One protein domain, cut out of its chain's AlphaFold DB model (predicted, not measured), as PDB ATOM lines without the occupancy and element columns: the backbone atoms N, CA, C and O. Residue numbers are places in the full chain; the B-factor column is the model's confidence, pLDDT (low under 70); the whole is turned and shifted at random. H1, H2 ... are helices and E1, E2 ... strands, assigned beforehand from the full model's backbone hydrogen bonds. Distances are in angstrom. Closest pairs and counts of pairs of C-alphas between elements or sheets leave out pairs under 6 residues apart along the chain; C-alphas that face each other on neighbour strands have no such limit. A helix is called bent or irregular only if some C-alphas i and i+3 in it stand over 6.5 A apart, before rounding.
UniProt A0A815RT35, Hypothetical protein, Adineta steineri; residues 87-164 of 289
ATOM      1  N   ILE A  87      -4.038 -17.579   8.392       85.62
ATOM      2  CA  ILE A  87      -3.324 -17.986   7.173       85.62
ATOM      3  C   ILE A  87      -3.905 -19.292   6.618       85.62
ATOM      4  O   ILE A  87      -4.189 -19.384   5.422       85.62
ATOM      5  N   ALA A  88      -4.163 -20.287   7.470       85.94
ATOM      6  CA  ALA A  88      -4.762 -21.548   7.042       85.94
ATOM      7  C   ALA A  88      -6.180 -21.362   6.468       85.94
ATOM      8  O   ALA A  88      -6.543 -22.002   5.477       85.94
ATOM      9  N   VAL A  89      -6.999 -20.485   7.058       90.75
ATOM     10  CA  VAL A  89      -8.334 -20.147   6.533       90.75
ATOM     11  C   VAL A  89      -8.233 -19.456   5.172       90.75
ATOM     12  O   VAL A  89      -8.970 -19.814   4.249       90.75
ATOM     13  N   LEU A  90      -7.317 -18.498   5.022       86.06
ATOM     14  CA  LEU A  90      -7.063 -17.801   3.759       86.06
ATOM     15  C   LEU A  90      -6.606 -18.768   2.664       86.06
ATOM     16  O   LEU A  90      -7.175 -18.762   1.572       86.06
ATOM     17  N   ALA A  91      -5.650 -19.647   2.970       84.44
ATOM     18  CA  ALA A  91      -5.145 -20.646   2.035       84.44
ATOM     19  C   ALA A  91      -6.256 -21.593   1.560       84.44
ATOM     20  O   ALA A  91      -6.432 -21.794   0.357       84.44
ATOM     21  N   ARG A  92      -7.080 -22.114   2.482       90.25
ATOM     22  CA  ARG A  92      -8.233 -22.963   2.126       90.25
ATOM     23  C   ARG A  92      -9.227 -22.231   1.230       90.25
ATOM     24  O   ARG A  92      -9.674 -22.792   0.235       90.25
ATOM     25  N   ARG A  93      -9.556 -20.976   1.558       89.62
ATOM     26  CA  ARG A  93     -10.460 -20.152   0.743       89.62
ATOM     27  C   ARG A  93      -9.909 -19.970  -0.666       89.62
ATOM     28  O   ARG A  93     -10.632 -20.176  -1.634       89.62
ATOM     29  N   ARG A  94      -8.619 -19.654  -0.780       84.50
ATOM     30  CA  ARG A  94      -7.966 -19.448  -2.069       84.50
ATOM     31  C   ARG A  94      -7.938 -20.721  -2.909       84.50
ATOM     32  O   ARG A  94      -8.229 -20.667  -4.100       84.50
ATOM     33  N   LEU A  95      -7.650 -21.867  -2.295       86.44
ATOM     34  CA  LEU A  95      -7.716 -23.157  -2.977       86.44
ATOM     35  C   LEU A  95      -9.123 -23.414  -3.532       86.44
ATOM     36  O   LEU A  95      -9.270 -23.790  -4.692       86.44
ATOM     37  N   LEU A  96     -10.159 -23.160  -2.727       90.56
ATOM     38  CA  LEU A  96     -11.549 -23.310  -3.159       90.56
ATOM     39  C   LEU A  96     -11.907 -22.368  -4.314       90.56
ATOM     40  O   LEU A  96     -12.581 -22.799  -5.246       90.56
ATOM     41  N   GLU A  97     -11.452 -21.114  -4.294       88.44
ATOM     42  CA  GLU A  97     -11.647 -20.174  -5.409       88.44
ATOM     43  C   GLU A  97     -11.055 -20.717  -6.713       88.44
ATOM     44  O   GLU A  97     -11.734 -20.739  -7.739       88.44
ATOM     45  N   VAL A  98      -9.812 -21.199  -6.662       87.44
ATOM     46  CA  VAL A  98      -9.113 -21.747  -7.830       87.44
ATOM     47  C   VAL A  98      -9.813 -23.008  -8.350       87.44
ATOM     48  O   VAL A  98     -10.039 -23.136  -9.554       87.44
ATOM     49  N   LEU A  99     -10.221 -23.915  -7.458       88.25
ATOM     50  CA  LEU A  99     -10.964 -25.122  -7.833       88.25
ATOM     51  C   LEU A  99     -12.327 -24.785  -8.449       88.25
ATOM     52  O   LEU A  99     -12.706 -25.364  -9.467       88.25
ATOM     53  N   ASN A 100     -13.054 -23.825  -7.877       91.75
ATOM     54  CA  ASN A 100     -14.339 -23.382  -8.410       91.75
ATOM     55  C   ASN A 100     -14.187 -22.745  -9.792       91.75
ATOM     56  O   ASN A 100     -14.976 -23.039 -10.691       91.75
ATOM     57  N   GLN A 101     -13.153 -21.925  -9.983       89.81
ATOM     58  CA  GLN A 101     -12.832 -21.339 -11.280       89.81
ATOM     59  C   GLN A 101     -12.542 -22.429 -12.319       89.81
ATOM     60  O   GLN A 101     -13.099 -22.399 -13.417       89.81
ATOM     61  N   HIS A 102     -11.761 -23.448 -11.952       89.69
ATOM     62  CA  HIS A 102     -11.509 -24.587 -12.828       89.69
ATOM     63  C   HIS A 102     -12.800 -25.336 -13.201       89.69
ATOM     64  O   HIS A 102     -13.025 -25.647 -14.370       89.69
ATOM     65  N   VAL A 103     -13.703 -25.574 -12.242       92.50
ATOM     66  CA  VAL A 103     -15.009 -26.202 -12.516       92.50
ATOM     67  C   VAL A 103     -15.840 -25.370 -13.498       92.50
ATOM     68  O   VAL A 103     -16.509 -25.935 -14.368       92.50
ATOM     69  N   VAL A 104     -15.818 -24.040 -13.378       94.69
ATOM     70  CA  VAL A 104     -16.510 -23.135 -14.310       94.69
ATOM     71  C   VAL A 104     -15.926 -23.253 -15.719       94.69
ATOM     72  O   VAL A 104     -16.691 -23.385 -16.676       94.69
ATOM     73  N   GLU A 105     -14.600 -23.279 -15.850       92.44
ATOM     74  CA  GLU A 105     -13.900 -23.448 -17.132       92.44
ATOM     75  C   GLU A 105     -14.237 -24.792 -17.790       92.44
ATOM     76  O   GLU A 105     -14.679 -24.826 -18.941       92.44
ATOM     77  N   VAL A 106     -14.160 -25.893 -17.035       94.12
ATOM     78  CA  VAL A 106     -14.524 -27.238 -17.513       94.12
ATOM     79  C   VAL A 106     -15.977 -27.279 -17.992       94.12
ATOM     80  O   VAL A 106     -16.273 -27.803 -19.070       94.12
ATOM     81  N   LYS A 107     -16.909 -26.698 -17.223       95.81
ATOM     82  CA  LYS A 107     -18.326 -26.622 -17.613       95.81
ATOM     83  C   LYS A 107     -18.521 -25.824 -18.900       95.81
ATOM     84  O   LYS A 107     -19.333 -26.224 -19.737       95.81
ATOM     85  N   ALA A 108     -17.805 -24.712 -19.063       95.62
ATOM     86  CA  ALA A 108     -17.871 -23.902 -20.273       95.62
ATOM     87  C   ALA A 108     -17.380 -24.696 -21.492       95.62
ATOM     88  O   ALA A 108     -18.103 -24.783 -22.487       95.62
ATOM     89  N   GLU A 109     -16.225 -25.358 -21.397       95.19
ATOM     90  CA  GLU A 109     -15.690 -26.182 -22.486       95.19
ATOM     91  C   GLU A 109     -16.647 -27.322 -22.864       95.19
ATOM     92  O   GLU A 109     -16.985 -27.479 -24.043       95.19
ATOM     93  N   LEU A 110     -17.197 -28.047 -21.884       96.06
ATOM     94  CA  LEU A 110     -18.198 -29.095 -22.130       96.06
ATOM     95  C   LEU A 110     -19.460 -28.556 -22.817       96.06
ATOM     96  O   LEU A 110     -20.000 -29.198 -23.728       96.06
ATOM     97  N   LYS A 111     -19.923 -27.362 -22.427       96.81
ATOM     98  CA  LYS A 111     -21.074 -26.697 -23.053       96.81
ATOM     99  C   LYS A 111     -20.804 -26.355 -24.520       96.81
ATOM    100  O   LYS A 111     -21.725 -26.443 -25.327       96.81
ATOM    101  N   THR A 112     -19.562 -26.020 -24.884       95.44
ATOM    102  CA  THR A 112     -19.178 -25.786 -26.290       95.44
ATOM    103  C   THR A 112     -18.991 -27.074 -27.094       95.44
ATOM    104  O   THR A 112     -19.263 -27.092 -28.295       95.44
ATOM    105  N   LEU A 113     -18.549 -28.160 -26.452       95.88
ATOM    106  CA  LEU A 113     -18.292 -29.444 -27.106       95.88
ATOM    107  C   LEU A 113     -19.585 -30.214 -27.409       95.88
ATOM    108  O   LEU A 113     -19.733 -30.791 -28.486       95.88
ATOM    109  N   THR A 114     -20.541 -30.178 -26.479       96.12
ATOM    110  CA  THR A 114     -21.835 -30.874 -26.587       96.12
ATOM    111  C   THR A 114     -22.566 -30.634 -27.921       96.12
ATOM    112  O   THR A 114     -22.961 -31.619 -28.549       96.12
ATOM    113  N   PRO A 115     -22.760 -29.387 -28.407       96.38
ATOM    114  CA  PRO A 115     -23.426 -29.157 -29.687       96.38
ATOM    115  C   PRO A 115     -22.614 -29.687 -30.873       96.38
ATOM    116  O   PRO A 115     -23.201 -30.286 -31.763       96.38
ATOM    117  N   LYS A 116     -21.276 -29.577 -30.863       94.62
ATOM    118  CA  LYS A 116     -20.423 -30.106 -31.947       94.62
ATOM    119  C   LYS A 116     -20.605 -31.616 -32.115       94.62
ATOM    120  O   LYS A 116     -20.812 -32.099 -33.224       94.62
ATOM    121  N   MET A 117     -20.593 -32.348 -31.000       94.50
ATOM    122  CA  MET A 117     -20.817 -33.797 -31.005       94.50
ATOM    123  C   MET A 117     -22.251 -34.159 -31.410       94.50
ATOM    124  O   MET A 117     -22.464 -35.151 -32.110       94.50
ATOM    125  N   ARG A 118     -23.245 -33.363 -30.991       96.12
ATOM    126  CA  ARG A 118     -24.651 -33.553 -31.373       96.12
ATOM    127  C   ARG A 118     -24.862 -33.350 -32.874       96.12
ATOM    128  O   ARG A 118     -25.492 -34.194 -33.503       96.12
ATOM    129  N   ASP A 119     -24.314 -32.278 -33.439       96.06
ATOM    130  CA  ASP A 119     -24.415 -31.957 -34.866       96.06
ATOM    131  C   ASP A 119     -23.773 -33.052 -35.722       96.06
ATOM    132  O   ASP A 119     -24.365 -33.495 -36.706       96.06
ATOM    133  N   ALA A 120     -22.598 -33.536 -35.311       93.06
ATOM    134  CA  ALA A 120     -21.911 -34.650 -35.956       93.06
ATOM    135  C   ALA A 120     -22.740 -35.943 -35.913       93.06
ATOM    136  O   ALA A 120     -22.931 -36.598 -36.938       93.06
ATOM    137  N   ARG A 121     -23.307 -36.284 -34.745       94.06
ATOM    138  CA  ARG A 121     -24.176 -37.461 -34.579       94.06
ATOM    139  C   ARG A 121     -25.430 -37.388 -35.451       94.06
ATOM    140  O   ARG A 121     -25.830 -38.396 -36.026       94.06
ATOM    141  N   ASN A 122     -26.024 -36.205 -35.560       96.38
ATOM    142  CA  ASN A 122     -27.227 -35.960 -36.354       96.38
ATOM    143  C   ASN A 122     -26.927 -35.704 -37.841       96.38
ATOM    144  O   ASN A 122     -27.842 -35.370 -38.588       96.38
ATOM    145  N   ARG A 123     -25.664 -35.851 -38.274       91.56
ATOM    146  CA  ARG A 123     -25.201 -35.602 -39.651       91.56
ATOM    147  C   ARG A 123     -25.503 -34.183 -40.159       91.56
ATOM    148  O   ARG A 123     -25.559 -33.961 -41.363       91.56
ATOM    149  N   ILE A 124     -25.671 -33.221 -39.248       93.12
ATOM    150  CA  ILE A 124     -25.903 -31.801 -39.567       93.12
ATOM    151  C   ILE A 124     -24.607 -31.162 -40.076       93.12
ATOM    152  O   ILE A 124     -24.635 -30.303 -40.953       93.12
ATOM    153  N   LYS A 125     -23.457 -31.593 -39.542       89.38
ATOM    154  CA  LYS A 125     -22.128 -31.170 -39.994       89.38
ATOM    155  C   LYS A 125     -21.245 -32.386 -40.277       89.38
ATOM    156  O   LYS A 125     -21.241 -33.312 -39.459       89.38
ATOM    157  N   PRO A 126     -20.486 -32.395 -41.389       88.12
ATOM    158  CA  PRO A 126     -19.490 -33.429 -41.626       88.12
ATOM    159  C   PRO A 126     -18.374 -33.325 -40.580       88.12
ATOM    160  O   PRO A 126     -18.000 -32.230 -40.159       88.12
ATOM    161  N   PHE A 127     -17.853 -34.472 -40.165       94.25
ATOM    162  CA  PHE A 127     -16.714 -34.599 -39.259       94.25
ATOM    163  C   PHE A 127     -15.791 -35.704 -39.778       94.25
ATOM    164  O   PHE A 127     -16.219 -36.554 -40.559       94.25
ATOM    165  N   ASN A 128     -14.532 -35.687 -39.351       93.88
ATOM    166  CA  ASN A 128     -13.533 -36.689 -39.718       93.88
ATOM    167  C   ASN A 128     -12.838 -37.272 -38.476       93.88
ATOM    168  O   ASN A 128     -13.123 -36.884 -37.338       93.88
ATOM    169  N   ASP A 129     -11.911 -38.202 -38.701       95.81
ATOM    170  CA  ASP A 129     -11.151 -38.853 -37.631       95.81
ATOM    171  C   ASP A 129     -10.365 -37.850 -36.780       95.81
ATOM    172  O   ASP A 129     -10.289 -38.003 -35.559       95.81
ATOM    173  N   THR A 130      -9.851 -36.780 -37.393       95.06
ATOM    174  CA  THR A 130      -9.158 -35.699 -36.682       95.06
ATOM    175  C   THR A 130     -10.071 -35.057 -35.641       95.06
ATOM    176  O   THR A 130      -9.673 -34.928 -34.486       95.06
ATOM    177  N   ASN A 131     -11.325 -34.749 -35.994       94.69
ATOM    178  CA  ASN A 131     -12.284 -34.180 -35.042       94.69
ATOM    179  C   ASN A 131     -12.586 -35.132 -33.876       94.69
ATOM    180  O   ASN A 131     -12.683 -34.694 -32.730       94.69
ATOM    181  N   ILE A 132     -12.711 -36.437 -34.142       94.69
ATOM    182  CA  ILE A 132     -12.938 -37.437 -33.087       94.69
ATOM    183  C   ILE A 132     -11.749 -37.478 -32.123       94.69
ATOM    184  O   ILE A 132     -11.946 -37.488 -30.903       94.69
ATOM    185  N   GLN A 133     -10.520 -37.480 -32.647       95.88
ATOM    186  CA  GLN A 133      -9.314 -37.468 -31.815       95.88
ATOM    187  C   GLN A 133      -9.197 -36.172 -31.009       95.88
ATOM    188  O   GLN A 133      -8.897 -36.225 -29.817       95.88
ATOM    189  N   GLU A 134      -9.503 -35.018 -31.604       95.25
ATOM    190  CA  GLU A 134      -9.543 -33.729 -30.904       95.25
ATOM    191  C   GLU A 134     -10.518 -33.752 -29.724       95.25
ATOM    192  O   GLU A 134     -10.140 -33.413 -28.601       95.25
ATOM    193  N   TRP A 135     -11.759 -34.196 -29.939       96.25
ATOM    194  CA  TRP A 135     -12.763 -34.260 -28.871       96.25
ATOM    195  C   TRP A 135     -12.374 -35.255 -27.783       96.25
ATOM    196  O   TRP A 135     -12.552 -34.975 -26.596       96.25
ATOM    197  N   LYS A 136     -11.799 -36.402 -28.166       96.19
ATOM    198  CA  LYS A 136     -11.274 -37.394 -27.223       96.19
ATOM    199  C   LYS A 136     -10.162 -36.796 -26.361       96.19
ATOM    200  O   LYS A 136     -10.206 -36.941 -25.141       96.19
ATOM    201  N   ASN A 137      -9.202 -36.105 -26.970       94.62
ATOM    202  CA  ASN A 137      -8.093 -35.463 -26.266       94.62
ATOM    203  C   ASN A 137      -8.581 -34.346 -25.340       94.62
ATOM    204  O   ASN A 137      -8.143 -34.269 -24.193       94.62
ATOM    205  N   LEU A 138      -9.535 -33.532 -25.795       93.94
ATOM    206  CA  LEU A 138     -10.152 -32.487 -24.983       93.94
ATOM    207  C   LEU A 138     -10.842 -33.077 -23.749       93.94
ATOM    208  O   LEU A 138     -10.573 -32.649 -22.632       93.94
ATOM    209  N   LEU A 139     -11.658 -34.122 -23.922       94.31
ATOM    210  CA  LEU A 139     -12.309 -34.815 -22.807       94.31
ATOM    211  C   LEU A 139     -11.304 -35.443 -21.836       94.31
ATOM    212  O   LEU A 139     -11.543 -35.442 -20.632       94.31
ATOM    213  N   GLN A 140     -10.187 -35.982 -22.331       93.81
ATOM    214  CA  GLN A 140      -9.123 -36.509 -21.474       93.81
ATOM    215  C   GLN A 140      -8.425 -35.403 -20.680       93.81
ATOM    216  O   GLN A 140      -8.116 -35.600 -19.509       93.81
ATOM    217  N   ASN A 141      -8.211 -34.233 -21.279       90.44
ATOM    218  CA  ASN A 141      -7.625 -33.092 -20.584       90.44
ATOM    219  C   ASN A 141      -8.578 -32.510 -19.536       90.44
ATOM    220  O   ASN A 141      -8.150 -32.261 -18.416       90.44
ATOM    221  N   LEU A 142      -9.867 -32.387 -19.856       91.62
ATOM    222  CA  LEU A 142     -10.904 -31.912 -18.934       91.62
ATOM    223  C   LEU A 142     -11.135 -32.835 -17.729       91.62
ATOM    224  O   LEU A 142     -11.617 -32.389 -16.694       91.62
ATOM    225  N   LYS A 143     -10.808 -34.125 -17.854       89.75
ATOM    226  CA  LYS A 143     -10.881 -35.094 -16.747       89.75
ATOM    227  C   LYS A 143      -9.728 -34.971 -15.754       89.75
ATOM    228  O   LYS A 143      -9.827 -35.522 -14.660       89.75
ATOM    229  N   LYS A 144      -8.626 -34.319 -16.129       87.69
ATOM    230  CA  LYS A 144      -7.474 -34.165 -15.240       87.69
ATOM    231  C   LYS A 144      -7.815 -33.122 -14.186       87.69
ATOM    232  O   LYS A 144      -8.031 -31.961 -14.517       87.69
ATOM    233  N   VAL A 145      -7.831 -33.542 -12.925       77.56
ATOM    234  CA  VAL A 145      -7.889 -32.605 -11.805       77.56
ATOM    235  C   VAL A 145      -6.564 -31.840 -11.781       77.56
ATOM    236  O   VAL A 145      -5.507 -32.476 -11.832       77.56
ATOM    237  N   PRO A 146      -6.588 -30.501 -11.758       78.56
ATOM    238  CA  PRO A 146      -5.370 -29.727 -11.690       78.56
ATOM    239  C   PRO A 146      -4.684 -29.974 -10.353       78.56
ATOM    240  O   PRO A 146      -5.285 -29.849  -9.286       78.56
ATOM    241  N   ASP A 147      -3.413 -30.343 -10.445       79.00
ATOM    242  CA  ASP A 147      -2.529 -30.481  -9.302       79.00
ATOM    243  C   ASP A 147      -2.010 -29.089  -8.923       79.00
ATOM    244  O   ASP A 147      -1.271 -28.459  -9.691       79.00
ATOM    245  N   TYR A 148      -2.465 -28.585  -7.776       75.25
ATOM    246  CA  TYR A 148      -2.016 -27.320  -7.206       75.25
ATOM    247  C   TYR A 148      -1.083 -27.634  -6.039       75.25
ATOM    248  O   TYR A 148      -1.574 -27.906  -4.938       75.25
ATOM    249  N   PRO A 149       0.246 -27.625  -6.253       71.25
ATOM    250  CA  PRO A 149       1.175 -27.871  -5.168       71.25
ATOM    251  C   PRO A 149       1.007 -26.770  -4.120       71.25
ATOM    252  O   PRO A 149       1.076 -25.575  -4.417       71.25
ATOM    253  N   VAL A 150       0.756 -27.194  -2.884       67.06
ATOM    254  CA  VAL A 150       0.783 -26.316  -1.719       67.06
ATOM    255  C   VAL A 150       2.238 -26.233  -1.290       67.06
ATOM    256  O   VAL A 150       2.782 -27.205  -0.766       67.06
ATOM    257  N   ILE A 151       2.883 -25.102  -1.562       67.81
ATOM    258  CA  ILE A 151       4.273 -24.889  -1.166       67.81
ATOM    259  C   ILE A 151       4.238 -24.269   0.226       67.81
ATOM    260  O   ILE A 151       3.744 -23.155   0.419       67.81
ATOM    261  N   ASN A 152       4.716 -25.033   1.207       60.12
ATOM    262  CA  ASN A 152       4.954 -24.518   2.542       60.12
ATOM    263  C   ASN A 152       6.306 -23.806   2.524       60.12
ATOM    264  O   ASN A 152       7.328 -24.445   2.281       60.12
ATOM    265  N   ASP A 153       6.312 -22.494   2.727       59.06
ATOM    266  CA  ASP A 153       7.567 -21.770   2.879       59.06
ATOM    267  C   ASP A 153       8.084 -21.980   4.308       59.06
ATOM    268  O   ASP A 153       7.748 -21.249   5.241       59.06
ATOM    269  N   GLU A 154       8.872 -23.042   4.494       57.97
ATOM    270  CA  GLU A 154       9.453 -23.414   5.792       57.97
ATOM    271  C   GLU A 154      10.400 -22.343   6.345       57.97
ATOM    272  O   GLU A 154      10.638 -22.296   7.552       57.97
ATOM    273  N   SER A 155      10.903 -21.451   5.485       56.16
ATOM    274  CA  SER A 155      11.757 -20.340   5.908       56.16
ATOM    275  C   SER A 155      10.975 -19.247   6.636       56.16
ATOM    276  O   SER A 155      11.573 -18.395   7.293       56.16
ATOM    277  N   ASN A 156       9.638 -19.281   6.558       53.00
ATOM    278  CA  ASN A 156       8.797 -18.214   7.064       53.00
ATOM    279  C   ASN A 156       7.415 -18.719   7.506       53.00
ATOM    280  O   ASN A 156       6.378 -18.320   6.979       53.00
ATOM    281  N   ILE A 157       7.395 -19.564   8.545       52.50
ATOM    282  CA  ILE A 157       6.178 -20.154   9.147       52.50
ATOM    283  C   ILE A 157       5.115 -19.081   9.493       52.50
ATOM    284  O   ILE A 157       3.919 -19.365   9.531       52.50
ATOM    285  N   ILE A 158       5.539 -17.829   9.699       50.97
ATOM    286  CA  ILE A 158       4.672 -16.687  10.019       50.97
ATOM    287  C   ILE A 158       4.153 -15.945   8.762       50.97
ATOM    288  O   ILE A 158       3.146 -15.248   8.855       50.97
ATOM    289  N   TYR A 159       4.763 -16.102   7.579       51.56
ATOM    290  CA  TYR A 159       4.526 -15.217   6.421       51.56
ATOM    291  C   TYR A 159       3.777 -15.842   5.235       51.56
ATOM    292  O   TYR A 159       3.505 -15.144   4.257       51.56
ATOM    293  N   GLY A 160       3.313 -17.087   5.344       54.09
ATOM    294  CA  GLY A 160       2.150 -17.539   4.576       54.09
ATOM    295  C   GLY A 160       2.344 -18.763   3.688       54.09
ATOM    296  O   GLY A 160       3.433 -19.099   3.239       54.09
ATOM    297  N   VAL A 161       1.218 -19.429   3.419       53.47
ATOM    298  CA  VAL A 161       1.110 -20.549   2.476       53.47
ATOM    299  C   VAL A 161       0.834 -19.988   1.085       53.47
ATOM    300  O   VAL A 161      -0.132 -19.242   0.900       53.47
ATOM    301  N   THR A 162       1.643 -20.373   0.098       57.19
ATOM    302  CA  THR A 162       1.430 -19.984  -1.300       57.19
ATOM    303  C   THR A 162       0.877 -21.155  -2.108       57.19
ATOM    304  O   THR A 162       1.270 -22.310  -1.941       57.19
ATOM    305  N   ILE A 163      -0.094 -20.857  -2.973       54.19
ATOM    306  CA  ILE A 163      -0.668 -21.823  -3.913       54.19
ATOM    307  C   ILE A 163      -0.137 -21.459  -5.292       54.19
ATOM    308  O   ILE A 163      -0.512 -20.420  -5.844       54.19
ATOM    309  N   ASP A 164       0.735 -22.301  -5.844       53.47
ATOM    310  CA  ASP A 164       1.291 -22.071  -7.173       53.47
ATOM    311  C   ASP A 164       0.280 -22.495  -8.244       53.47
ATOM    312  O   ASP A 164       0.079 -23.672  -8.557       53.47
TER     313      ASP A 164
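This is residues 87 to 164 of the 289 residues of the protein "Hypothetical protein" of Adineta steineri (UniProt A0A815RT35). One long, nearly straight helix, H1, makes most of the length of a thin rod, and past residue 121 the backbone folds back to return beside it. The returning strand of chain is first the shorter helix H2, loosely beside H1, then a stretch without a named element, and at last a small two-stranded hairpin, E1 and E2, whose E2 packs on H1 near residues 87 to 98. The printed part has 78 residues with two named helices and two named strands, in the order H1, H2, E1, E2; the sheet has the order E1 - E2 and is antiparallel, and the class is mostly helix. The whole is extended, with a radius of gyration of the C-alphas of 19.2 A and spans of 61 by 19 by 11 A.

Start with H1, residues 87 to 121, and go on over a short link of 7 residues to H2, residues 129 to 142. The two helices run opposite ways at a shallow tilt of 20 degrees. They are close but not clearly touching, with 2 pairs of C-alphas within 8 A; look for the closest at Val 106 and Leu 142, 6.1 A apart. In H2 every O i to N i+4 pair is within hydrogen-bond range; in H1 29 of 31 are. Farther on come E1, residues 150 to 152, and E2, residues 161 to 163, a hairpin of antiparallel neighbour strands whose directions stand at 151 degrees. Their C-alphas 151 and 162 face each other at 5.7 A, and N 151 and O 162 are within hydrogen-bond range at 3.2 A. H1 and E2 have 7 pairs of C-alphas within 8 A, the closest those of Ala 91 and Val 161, 6.3 A apart. H1 and E1 are apart, and so are H2 and E2.

Find C-alpha 87 at (-3.324, -17.986, 7.173); from there H1 runs 50.6 A to C-alpha 121 at (-24.176, -37.461, -34.579). H1 is neither bent nor irregular, but only just: C-alphas 112 and 115 are 6.4 A apart. H2, residues 129 to 142, is 19.9 A long. E1, residues 150 to 152, measures 6.2 A, and E2, residues 161 to 163, measures 6.8 A and ends at C-alpha 163, (-0.668, -21.823, -3.913).

The two C-alphas farthest apart are those of Arg 123 and Ile 158, 61.0 A. The printed part has no cut, and its three links are short but not tight. In the B-factor column you will find a mean pLDDT of the printed part of 84.5; residues 150 to 164, with both strands, are under 70.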